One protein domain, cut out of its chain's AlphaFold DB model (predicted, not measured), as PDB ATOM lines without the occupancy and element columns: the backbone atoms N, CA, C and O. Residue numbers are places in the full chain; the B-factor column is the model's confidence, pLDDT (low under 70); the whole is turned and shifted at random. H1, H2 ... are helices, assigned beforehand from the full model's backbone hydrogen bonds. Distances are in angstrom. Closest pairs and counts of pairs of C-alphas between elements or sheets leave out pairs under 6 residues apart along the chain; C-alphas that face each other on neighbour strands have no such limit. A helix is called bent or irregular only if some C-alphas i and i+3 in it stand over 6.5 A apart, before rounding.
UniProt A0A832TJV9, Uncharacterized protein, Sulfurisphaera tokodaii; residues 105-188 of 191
ATOM      1  N   ARG A 105     223.802 234.845 184.751       60.22
ATOM      2  CA  ARG A 105     223.450 235.908 183.799       60.22
ATOM      3  C   ARG A 105     222.552 235.402 182.665       60.22
ATOM      4  O   ARG A 105     221.634 236.108 182.260       60.22
ATOM      5  N   GLU A 106     222.809 234.203 182.148       71.12
ATOM      6  CA  GLU A 106     221.953 233.568 181.136       71.12
ATOM      7  C   GLU A 106     220.552 233.273 181.685       71.12
ATOM      8  O   GLU A 106     219.559 233.549 181.010       71.12
ATOM      9  N   TYR A 107     220.459 232.801 182.930       62.88
ATOM     10  CA  TYR A 107     219.181 232.596 183.605       62.88
ATOM     11  C   TYR A 107     218.400 233.906 183.783       62.88
ATOM     12  O   TYR A 107     217.236 233.968 183.386       62.88
ATOM     13  N   LEU A 108     219.038 234.972 184.279       56.75
ATOM     14  CA  LEU A 108     218.400 236.288 184.441       56.75
ATOM     15  C   LEU A 108     217.862 236.837 183.110       56.75
ATOM     16  O   LEU A 108     216.694 237.208 183.034       56.75
ATOM     17  N   ARG A 109     218.649 236.763 182.027       71.88
ATOM     18  CA  ARG A 109     218.188 237.146 180.677       71.88
ATOM     19  C   ARG A 109     216.983 236.330 180.205       71.88
ATOM     20  O   ARG A 109     216.123 236.837 179.490       71.88
ATOM     21  N   SER A 110     216.917 235.049 180.573       67.69
ATOM     22  CA  SER A 110     215.776 234.197 180.223       67.69
ATOM     23  C   SER A 110     214.491 234.605 180.954       67.69
ATOM     24  O   SER A 110     213.407 234.461 180.388       67.69
ATOM     25  N   LEU A 111     214.606 235.140 182.176       61.50
ATOM     26  CA  LEU A 111     213.479 235.688 182.931       61.50
ATOM     27  C   LEU A 111     213.003 237.013 182.327       61.50
ATOM     28  O   LEU A 111     211.814 237.142 182.052       61.50
ATOM     29  N   GLU A 112     213.925 237.929 182.015       66.25
ATOM     30  CA  GLU A 112     213.614 239.209 181.352       66.25
ATOM     31  C   GLU A 112     212.860 238.984 180.031       66.25
ATOM     32  O   GLU A 112     211.801 239.563 179.794       66.25
ATOM     33  N   LYS A 113     213.327 238.037 179.204       69.12
ATOM     34  CA  LYS A 113     212.662 237.680 177.942       69.12
ATOM     35  C   LYS A 113     211.253 237.101 178.145       69.12
ATOM     36  O   LYS A 113     210.380 237.278 177.296       69.12
ATOM     37  N   ARG A 114     211.006 236.383 179.248       62.00
ATOM     38  CA  ARG A 114     209.663 235.875 179.589       62.00
ATOM     39  C   ARG A 114     208.726 237.006 180.008       62.00
ATOM     40  O   ARG A 114     207.562 236.989 179.613       62.00
ATOM     41  N   GLU A 115     209.215 237.978 180.770       62.38
ATOM     42  CA  GLU A 115     208.434 239.156 181.162       62.38
ATOM     43  C   GLU A 115     208.095 240.048 179.961       62.38
ATOM     44  O   GLU A 115     206.947 240.477 179.813       62.38
ATOM     45  N   GLU A 116     209.048 240.250 179.050       67.94
ATOM     46  CA  GLU A 116     208.836 240.991 177.805       67.94
ATOM     47  C   GLU A 116     207.794 240.298 176.909       67.94
ATOM     48  O   GLU A 116     206.849 240.933 176.436       67.94
ATOM     49  N   ASN A 117     207.874 238.970 176.764       64.12
ATOM     50  CA  ASN A 117     206.871 238.186 176.035       64.12
ATOM     51  C   ASN A 117     205.471 238.279 176.665       64.12
ATOM     52  O   ASN A 117     204.487 238.441 175.945       64.12
ATOM     53  N   ASN A 118     205.361 238.216 177.996       64.56
ATOM     54  CA  ASN A 118     204.080 238.383 178.689       64.56
ATOM     55  C   ASN A 118     203.494 239.786 178.483       64.56
ATOM     56  O   ASN A 118     202.282 239.936 178.321       64.56
ATOM     57  N   THR A 119     204.346 240.810 178.470       69.94
ATOM     58  CA  THR A 119     203.938 242.195 178.207       69.94
ATOM     59  C   THR A 119     203.451 242.352 176.765       69.94
ATOM     60  O   THR A 119     202.388 242.930 176.534       69.94
ATOM     61  N   ASN A 120     204.149 241.745 175.800       76.81
ATOM     62  CA  ASN A 120     203.737 241.726 174.397       76.81
ATOM     63  C   ASN A 120     202.401 241.003 174.186       76.81
ATOM     64  O   ASN A 120     201.538 241.531 173.491       76.81
ATOM     65  N   LEU A 121     202.177 239.849 174.822       76.12
ATOM     66  CA  LEU A 121     200.900 239.131 174.728       76.12
ATOM     67  C   LEU A 121     199.733 239.942 175.304       76.12
ATOM     68  O   LEU A 121     198.687 240.024 174.665       76.12
ATOM     69  N   LYS A 122     199.919 240.600 176.457       78.62
ATOM     70  CA  LYS A 122     198.899 241.500 177.026       78.62
ATOM     71  C   LYS A 122     198.583 242.668 176.093       78.62
ATOM     72  O   LYS A 122     197.418 243.028 175.939       78.62
ATOM     73  N   ASN A 123     199.602 243.237 175.450       80.00
ATOM     74  CA  ASN A 123     199.417 244.313 174.478       80.00
ATOM     75  C   ASN A 123     198.676 243.827 173.226       80.00
ATOM     76  O   ASN A 123     197.764 244.511 172.769       80.00
ATOM     77  N   ILE A 124     199.008 242.641 172.708       82.75
ATOM     78  CA  ILE A 124     198.299 242.020 171.579       82.75
ATOM     79  C   ILE A 124     196.837 241.760 171.946       82.75
ATOM     80  O   ILE A 124     195.946 242.133 171.187       82.75
ATOM     81  N   GLU A 125     196.570 241.183 173.119       83.69
ATOM     82  CA  GLU A 125     195.208 240.931 173.594       83.69
ATOM     83  C   GLU A 125     194.415 242.238 173.732       83.69
ATOM     84  O   GLU A 125     193.267 242.323 173.296       83.69
ATOM     85  N   MET A 126     195.032 243.287 174.282       85.31
ATOM     86  CA  MET A 126     194.419 244.609 174.399       85.31
ATOM     87  C   MET A 126     194.092 245.213 173.026       85.31
ATOM     88  O   MET A 126     192.992 245.732 172.829       85.31
ATOM     89  N   GLN A 127     195.016 245.133 172.063       86.38
ATOM     90  CA  GLN A 127     194.782 245.628 170.704       86.38
ATOM     91  C   GLN A 127     193.691 244.828 169.992       86.38
ATOM     92  O   GLN A 127     192.811 245.423 169.374       86.38
ATOM     93  N   PHE A 128     193.682 243.503 170.150       86.50
ATOM     94  CA  PHE A 128     192.626 242.649 169.620       86.50
ATOM     95  C   PHE A 128     191.257 243.046 170.179       86.50
ATOM     96  O   PHE A 128     190.328 243.292 169.414       86.50
ATOM     97  N   ARG A 129     191.129 243.209 171.504       88.81
ATOM     98  CA  ARG A 129     189.872 243.658 172.130       88.81
ATOM     99  C   ARG A 129     189.389 244.981 171.533       88.81
ATOM    100  O   ARG A 129     188.233 245.062 171.128       88.81
ATOM    101  N   LYS A 130     190.272 245.981 171.431       88.44
ATOM    102  CA  LYS A 130     189.931 247.321 170.924       88.44
ATOM    103  C   LYS A 130     189.541 247.337 169.448       88.44
ATOM    104  O   LYS A 130     188.638 248.073 169.079       88.44
ATOM    105  N   GLN A 131     190.220 246.559 168.612       87.44
ATOM    106  CA  GLN A 131     190.013 246.597 167.161       87.44
ATOM    107  C   GLN A 131     188.903 245.651 166.694       87.44
ATOM    108  O   GLN A 131     188.256 245.918 165.688       87.44
ATOM    109  N   VAL A 132     188.690 244.548 167.414       87.12
ATOM    110  CA  VAL A 132     187.847 243.441 166.951       87.12
ATOM    111  C   VAL A 132     186.574 243.316 167.784       87.12
ATOM    112  O   VAL A 132     185.488 243.211 167.224       87.12
ATOM    113  N   ILE A 133     186.672 243.380 169.116       88.56
ATOM    114  CA  ILE A 133     185.525 243.126 170.006       88.56
ATOM    115  C   ILE A 133     184.746 244.413 170.311       88.56
ATOM    116  O   ILE A 133     183.518 244.436 170.223       88.56
ATOM    117  N   TYR A 134     185.441 245.494 170.667       92.81
ATOM    118  CA  TYR A 134     184.815 246.743 171.115       92.81
ATOM    119  C   TYR A 134     183.866 247.362 170.076       92.81
ATOM    120  O   TYR A 134     182.762 247.723 170.474       92.81
ATOM    121  N   PRO A 135     184.168 247.382 168.762       91.88
ATOM    122  CA  PRO A 135     183.246 247.934 167.765       91.88
ATOM    123  C   PRO A 135     181.890 247.210 167.679       91.88
ATOM    124  O   PRO A 135     180.895 247.783 167.235       91.88
ATOM    125  N   TYR A 136     181.822 245.933 168.068       91.44
ATOM    126  CA  TYR A 136     180.556 245.195 168.151       91.44
ATOM    127  C   TYR A 136     179.808 245.518 169.442       91.44
ATOM    128  O   TYR A 136     178.607 245.779 169.417       91.44
ATOM    129  N   LEU A 137     180.525 245.561 170.565       92.88
ATOM    130  CA  LEU A 137     179.943 245.928 171.854       92.88
ATOM    131  C   LEU A 137     179.413 247.368 171.860       92.88
ATOM    132  O   LEU A 137     178.364 247.621 172.445       92.88
ATOM    133  N   GLU A 138     180.080 248.288 171.166       93.94
ATOM    134  CA  GLU A 138     179.616 249.666 170.968       93.94
ATOM    135  C   GLU A 138     178.288 249.721 170.228       93.94
ATOM    136  O   GLU A 138     177.374 250.408 170.678       93.94
ATOM    137  N   ARG A 139     178.142 248.952 169.142       92.06
ATOM    138  CA  ARG A 139     176.872 248.858 168.407       92.06
ATOM    139  C   ARG A 139     175.740 248.379 169.313       92.06
ATOM    140  O   ARG A 139     174.693 249.020 169.367       92.06
ATOM    141  N   ILE A 140     175.990 247.338 170.107       92.19
ATOM    142  CA  ILE A 140     175.016 246.820 171.077       92.19
ATOM    143  C   ILE A 140     174.659 247.886 172.120       92.19
ATOM    144  O   ILE A 140     173.483 248.070 172.433       92.19
ATOM    145  N   LEU A 141     175.639 248.617 172.661       92.94
ATOM    146  CA  LEU A 141     175.371 249.691 173.621       92.94
ATOM    147  C   LEU A 141     174.547 250.824 173.001       92.94
ATOM    148  O   LEU A 141     173.641 251.332 173.657       92.94
ATOM    149  N   VAL A 142     174.801 251.197 171.745       93.25
ATOM    150  CA  VAL A 142     174.004 252.212 171.036       93.25
ATOM    151  C   VAL A 142     172.551 251.753 170.885       93.25
ATOM    152  O   VAL A 142     171.633 252.491 171.245       93.25
ATOM    153  N   GLU A 143     172.328 250.519 170.432       93.56
ATOM    154  CA  GLU A 143     170.987 249.947 170.236       93.56
ATOM    155  C   GLU A 143     170.201 249.813 171.551       93.56
ATOM    156  O   GLU A 143     168.989 250.027 171.601       93.56
ATOM    157  N   THR A 144     170.901 249.514 172.643       92.88
ATOM    158  CA  THR A 144     170.313 249.297 173.975       92.88
ATOM    159  C   THR A 144     170.240 250.558 174.838       92.88
ATOM    160  O   THR A 144     169.823 250.484 175.997       92.88
ATOM    161  N   LYS A 145     170.611 251.730 174.301       94.25
ATOM    162  CA  LYS A 145     170.681 253.008 175.040       94.25
ATOM    163  C   LYS A 145     171.591 252.916 176.272       94.25
ATOM    164  O   LYS A 145     171.200 253.287 177.382       94.25
ATOM    165  N   SER A 146     172.794 252.393 176.060       93.25
ATOM    166  CA  SER A 146     173.861 252.235 177.052       93.25
ATOM    167  C   SER A 146     173.500 251.296 178.205       93.25
ATOM    168  O   SER A 146     173.948 251.493 179.333       93.25
ATOM    169  N   ARG A 147     172.672 250.273 177.962       93.75
ATOM    170  CA  ARG A 147     172.261 249.308 178.993       93.75
ATOM    171  C   ARG A 147     172.632 247.889 178.605       93.75
ATOM    172  O   ARG A 147     172.454 247.476 177.471       93.75
ATOM    173  N   CYS A 148     173.074 247.096 179.574       93.56
ATOM    174  CA  CYS A 148     173.288 245.674 179.351       93.56
ATOM    175  C   CYS A 148     171.962 245.006 178.930       93.56
ATOM    176  O   CYS A 148     170.986 245.107 179.680       93.56
ATOM    177  N   PRO A 149     171.911 244.286 177.795       93.19
ATOM    178  CA  PRO A 149     170.682 243.651 177.310       93.19
ATOM    179  C   PRO A 149     170.193 242.508 178.213       93.19
ATOM    180  O   PRO A 149     169.048 242.082 178.105       93.19
ATOM    181  N   ILE A 150     171.043 242.022 179.121       94.88
ATOM    182  CA  ILE A 150     170.759 240.870 179.986       94.88
ATOM    183  C   ILE A 150     170.212 241.317 181.341       94.88
ATOM    184  O   ILE A 150     169.237 240.765 181.847       94.88
ATOM    185  N   CYS A 151     170.847 242.318 181.957       93.25
ATOM    186  CA  CYS A 151     170.510 242.752 183.314       93.25
ATOM    187  C   CYS A 151     170.021 244.204 183.424       93.25
ATOM    188  O   CYS A 151     169.667 244.636 184.519       93.25
ATOM    189  N   GLY A 152     170.011 244.974 182.331       91.94
ATOM    190  CA  GLY A 152     169.527 246.359 182.294       91.94
ATOM    191  C   GLY A 152     170.439 247.398 182.963       91.94
ATOM    192  O   GLY A 152     170.082 248.582 183.006       91.94
ATOM    193  N   ARG A 153     171.605 246.979 183.481       93.19
ATOM    194  CA  ARG A 153     172.596 247.861 184.113       93.19
ATOM    195  C   ARG A 153     173.146 248.862 183.096       93.19
ATOM    196  O   ARG A 153     173.498 248.472 181.988       93.19
ATOM    197  N   LEU A 154     173.233 250.130 183.493       93.94
ATOM    198  CA  LEU A 154     173.839 251.188 182.687       93.94
ATOM    199  C   LEU A 154     175.353 250.953 182.556       93.94
ATOM    200  O   LEU A 154     175.999 250.651 183.559       93.94
ATOM    201  N   MET A 155     175.883 251.101 181.344       94.00
ATOM    202  CA  MET A 155     177.309 251.018 181.018       94.00
ATOM    203  C   MET A 155     177.737 252.329 180.381       94.00
ATOM    204  O   MET A 155     177.142 252.749 179.388       94.00
ATOM    205  N   ILE A 156     178.744 252.976 180.957       87.31
ATOM    206  CA  ILE A 156     179.214 254.273 180.458       87.31
ATOM    207  C   ILE A 156     180.201 254.059 179.306       87.31
ATOM    208  O   ILE A 156     180.180 254.804 178.328       87.31
ATOM    209  N   GLU A 157     181.015 253.006 179.393       91.88
ATOM    210  CA  GLU A 157     182.087 252.721 178.440       91.88
ATOM    211  C   GLU A 157     182.041 251.279 177.922       91.88
ATOM    212  O   GLU A 157     181.629 250.343 178.614       91.88
ATOM    213  N   THR A 158     182.542 251.079 176.704       91.56
ATOM    214  CA  THR A 158     182.646 249.763 176.060       91.56
ATOM    215  C   THR A 158     183.521 248.795 176.852       91.56
ATOM    216  O   THR A 158     183.207 247.609 176.951       91.56
ATOM    217  N   GLU A 159     184.608 249.288 177.454       92.31
ATOM    218  CA  GLU A 159     185.486 248.481 178.305       92.31
ATOM    219  C   GLU A 159     184.778 248.038 179.593       92.31
ATOM    220  O   GLU A 159     184.903 246.880 179.999       92.31
ATOM    221  N   GLU A 160     183.977 248.919 180.203       92.44
ATOM    222  CA  GLU A 160     183.127 248.559 181.341       92.44
ATOM    223  C   GLU A 160     182.153 247.446 180.940       92.44
ATOM    224  O   GLU A 160     182.031 246.446 181.651       92.44
ATOM    225  N   PHE A 161     181.517 247.571 179.773       94.88
ATOM    226  CA  PHE A 161     180.584 246.566 179.277       94.88
ATOM    227  C   PHE A 161     181.266 245.221 178.987       94.88
ATOM    228  O   PHE A 161     180.781 244.180 179.434       94.88
ATOM    229  N   TYR A 162     182.427 245.228 178.327       93.19
ATOM    230  CA  TYR A 162     183.240 244.032 178.093       93.19
ATOM    231  C   TYR A 162     183.588 243.316 179.407       93.19
ATOM    232  O   TYR A 162     183.379 242.108 179.554       93.19
ATOM    233  N   ASN A 163     184.090 244.064 180.394       92.31
ATOM    234  CA  ASN A 163     184.460 243.512 181.694       92.31
ATOM    235  C   ASN A 163     183.231 243.003 182.457       92.31
ATOM    236  O   ASN A 163     183.292 241.949 183.094       92.31
ATOM    237  N   HIS A 164     182.106 243.708 182.363       93.69
ATOM    238  CA  HIS A 164     180.846 243.306 182.970       93.69
ATOM    239  C   HIS A 164     180.345 241.962 182.427       93.69
ATOM    240  O   HIS A 164     180.028 241.080 183.226       93.69
ATOM    241  N   LEU A 165     180.340 241.768 181.102       91.94
ATOM    242  CA  LEU A 165     179.941 240.497 180.482       91.94
ATOM    243  C   LEU A 165     180.793 239.318 180.982       91.94
ATOM    244  O   LEU A 165     180.273 238.230 181.204       91.94
ATOM    245  N   ARG A 166     182.091 239.538 181.223       88.88
ATOM    246  CA  ARG A 166     183.022 238.484 181.665       88.88
ATOM    247  C   ARG A 166     183.037 238.220 183.170       88.88
ATOM    248  O   ARG A 166     183.504 237.164 183.589       88.88
ATOM    249  N   SER A 167     182.614 239.180 183.992       87.50
ATOM    250  CA  SER A 167     182.819 239.131 185.450       87.50
ATOM    251  C   SER A 167     181.543 239.253 186.282       87.50
ATOM    252  O   SER A 167     181.595 239.091 187.505       87.50
ATOM    253  N   SER A 168     180.390 239.509 185.653       88.56
ATOM    254  CA  SER A 168     179.118 239.620 186.367       88.56
ATOM    255  C   SER A 168     178.768 238.316 187.086       88.56
ATOM    256  O   SER A 168     178.676 237.244 186.490       88.56
ATOM    257  N   ARG A 169     178.513 238.416 188.395       85.62
ATOM    258  CA  ARG A 169     177.981 237.301 189.198       85.62
ATOM    259  C   ARG A 169     176.467 237.143 189.037       85.62
ATOM    260  O   ARG A 169     175.943 236.052 189.234       85.62
ATOM    261  N   TYR A 170     175.765 238.218 188.684       88.62
ATOM    262  CA  TYR A 170     174.321 238.209 188.479       88.62
ATOM    263  C   TYR A 170     173.998 237.751 187.055       88.62
ATOM    264  O   TYR A 170     174.534 238.312 186.099       88.62
ATOM    265  N   ARG A 171     173.134 236.733 186.922       87.12
ATOM    266  CA  ARG A 171     172.803 236.079 185.638       87.12
ATOM    267  C   ARG A 171     174.047 235.657 184.848       87.12
ATOM    268  O   ARG A 171     174.122 235.837 183.638       87.12
ATOM    269  N   LYS A 172     175.049 235.125 185.554       89.62
ATOM    270  CA  LYS A 172     176.370 234.793 185.004       89.62
ATOM    271  C   LYS A 172     176.293 233.936 183.732       89.62
ATOM    272  O   LYS A 172     176.918 234.291 182.744       89.62
ATOM    273  N   MET A 173     175.484 232.872 183.741       91.38
ATOM    274  CA  MET A 173     175.346 231.971 182.584       91.38
ATOM    275  C   MET A 173     174.802 232.690 181.344       91.38
ATOM    276  O   MET A 173     175.309 232.480 180.251       91.38
ATOM    277  N   GLU A 174     173.827 233.589 181.515       91.75
ATOM    278  CA  GLU A 174     173.285 234.392 180.409       91.75
ATOM    279  C   GLU A 174     174.352 235.346 179.844       91.75
ATOM    280  O   GLU A 174     174.451 235.503 178.629       91.75
ATOM    281  N   HIS A 175     175.188 235.947 180.704       93.62
ATOM    282  CA  HIS A 175     176.291 236.819 180.275       93.62
ATOM    283  C   HIS A 175     177.390 236.047 179.544       93.62
ATOM    284  O   HIS A 175     177.868 236.511 178.510       93.62
ATOM    285  N   GLU A 176     177.756 234.865 180.041       89.75
ATOM    286  CA  GLU A 176     178.737 233.990 179.398       89.75
ATOM    287  C   GLU A 176     178.236 233.490 178.038       89.75
ATOM    288  O   GLU A 176     178.979 233.555 177.061       89.75
ATOM    289  N   GLU A 177     176.978 233.054 177.938       92.19
ATOM    290  CA  GLU A 177     176.398 232.586 176.674       92.19
ATOM    291  C   GLU A 177     176.280 233.718 175.648       92.19
ATOM    292  O   GLU A 177     176.634 233.539 174.481       92.19
ATOM    293  N   PHE A 178     175.817 234.892 176.077       92.38
ATOM    294  CA  PHE A 178     175.728 236.071 175.223       92.38
ATOM    295  C   PHE A 178     177.102 236.496 174.705       92.38
ATOM    296  O   PHE A 178     177.280 236.702 173.505       92.38
ATOM    297  N   PHE A 179     178.095 236.579 175.593       90.94
ATOM    298  CA  PHE A 179     179.450 236.940 175.204       90.94
ATOM    299  C   PHE A 179     180.064 235.896 174.268       90.94
ATOM    300  O   PHE A 179     180.705 236.263 173.289       90.94
ATOM    301  N   ARG A 180     179.816 234.603 174.509       89.12
ATOM    302  CA  ARG A 180     180.269 233.529 173.621       89.12
ATOM    303  C   ARG A 180     179.707 233.685 172.208       89.12
ATOM    304  O   ARG A 180     180.489 233.647 171.269       89.12
ATOM    305  N   LYS A 181     178.399 233.937 172.059       89.19
ATOM    306  CA  LYS A 181     177.763 234.163 170.744       89.19
ATOM    307  C   LYS A 181     178.397 235.334 169.995       89.19
ATOM    308  O   LYS A 181     178.668 235.221 168.807       89.19
ATOM    309  N   ILE A 182     178.696 236.424 170.703       88.12
ATOM    310  CA  ILE A 182     179.399 237.576 170.125       88.12
ATOM    311  C   ILE A 182     180.792 237.173 169.635       88.12
ATOM    312  O   ILE A 182     181.186 237.535 168.533       88.12
ATOM    313  N   ILE A 183     181.556 236.421 170.430       86.56
ATOM    314  CA  ILE A 183     182.894 235.978 170.018       86.56
ATOM    315  C   ILE A 183     182.821 235.032 168.815       86.56
ATOM    316  O   ILE A 183     183.608 235.200 167.885       86.56
ATOM    317  N   GLU A 184     181.881 234.088 168.801       87.06
ATOM    318  CA  GLU A 184     181.641 233.180 167.672       87.06
ATOM    319  C   GLU A 184     181.320 233.958 166.390       87.06
ATOM    320  O   GLU A 184     181.931 233.711 165.353       87.06
ATOM    321  N   GLU A 185     180.432 234.950 166.472       85.19
ATOM    322  CA  GLU A 185     180.040 235.794 165.339       85.19
ATOM    323  C   GLU A 185     181.205 236.642 164.810       85.19
ATOM    324  O   GLU A 185     181.400 236.772 163.603       85.19
ATOM    325  N   ILE A 186     182.019 237.198 165.709       83.81
ATOM    326  CA  ILE A 186     183.144 238.062 165.338       83.81
ATOM    327  C   ILE A 186     184.309 237.260 164.751       83.81
ATOM    328  O   ILE A 186     184.996 237.729 163.843       83.81
ATOM    329  N   THR A 187     184.580 236.076 165.300       78.88
ATOM    330  CA  THR A 187     185.776 235.295 164.957       78.88
ATOM    331  C   THR A 187     185.509 234.194 163.939       78.88
ATOM    332  O   THR A 187     186.467 233.677 163.367       78.88
ATOM    333  N   ASN A 188     184.244 233.830 163.690       76.69
ATOM    334  CA  ASN A 188     183.845 232.612 162.972       76.69
ATOM    335  C   ASN A 188     184.482 231.332 163.544       76.69
ATOM    336  O   ASN A 188     184.597 230.317 162.854       76.69
TER     337      ASN A 188
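This is residues 105 to 188 of the 191 residues of an uncharacterized protein of Sulfurisphaera tokodaii (UniProt A0A832TJV9). A long helical arm sticks out from a small compact head: residues 105 to 128 of H1 stand free, and the head holds the last part of H1, the arm H1b, together with H2, H3 and the looping stretch of residues 144 to 157. Inside the head H2 crosses H1b nearly at a right angle, and H3 folds back from H2 at a slant, so loosely placed against H1b that only their closest C-alphas, 8.0 A apart, come near. The printed part has 84 residues with three named helices, in the order H1, H2, H3, and no named strand; the class is all helix. The whole is loose, with a radius of gyration of the C-alphas of 16.8 A, and its C-alphas span 55 by 26 by 25 A, the free arm making much of the length.

The printed part opens with H1, residues 105 to 143, which by its hydrogen bonds was assigned as one helix but is bent: C-alphas 131 and 134 are 6.5 A apart. Its two arms are H1a, residues 105 to 131, and H1b, residues 134 to 143, and residues 132 and 133 belong to neither. The lines of H1a and H1b stand at a shallow tilt of 30 degrees. H2, residues 158 to 167, and H3, residues 172 to 187, are both apart from H1a, which touches no helix. H1b and H2 touch, with 8 pairs of C-alphas within 8 A; the closest C-alphas are those of Glu 138 and Thr 158, 5.9 A apart. Their lines are about perpendicular, at 83 degrees. H2 and H3 touch, and the closest C-alphas are those of Leu 165 and His 175, 5.2 A apart. H3 touches H2 with residues 175 to 179 alone. H2 and H3 stand at a steep tilt of 55 degrees and run opposite ways. H1b and H3 are close but not clearly touching, with the closest C-alphas, those of Tyr 136 and Ile 182, 8.0 A apart. They stand at a steep tilt of 61 degrees and run opposite ways. In H1a, H2 and H3 every pair of backbone O i and N i+4 is within hydrogen-bond range, while in H1b 5 of 6 such pairs are.

H1a begins with C-alpha 105 at (223.450, 235.908, 183.799) and measures 38.8 A from first to last C-alpha, its 27 residues ending at C-alpha 131. H1b, 10 residues from Tyr 134 to Glu 143, measures 14.2 A and ends with C-alpha 143 at (170.987, 249.947, 170.236). H2, 10 residues from Thr 158 to Ser 167, also measures 14.2 A. H3, 16 residues from Lys 172 to Thr 187, measures 22.1 A and ends with C-alpha 187 at (185.776, 235.295, 164.957).

The two C-alphas farthest apart are those of Arg 105 and Lys 145, at 56.2 A. Without the free residues 105 to 128, the body of 60 residues spans 27 by 22 by 16 A, with a radius of gyration of 10.6 A. The printed part has no cut. The link from H1 to H2, 14 residues, is long, and the link from H2 to H3, 4 residues, is tight. The mean pLDDT of the printed part is 85.1. The model's confidence is low, under 70, at residue 105, residues 107 to 108 and residues 110 to 119, which belong to H1a; the mean pLDDT of H1a is 73, against 93 for H1b.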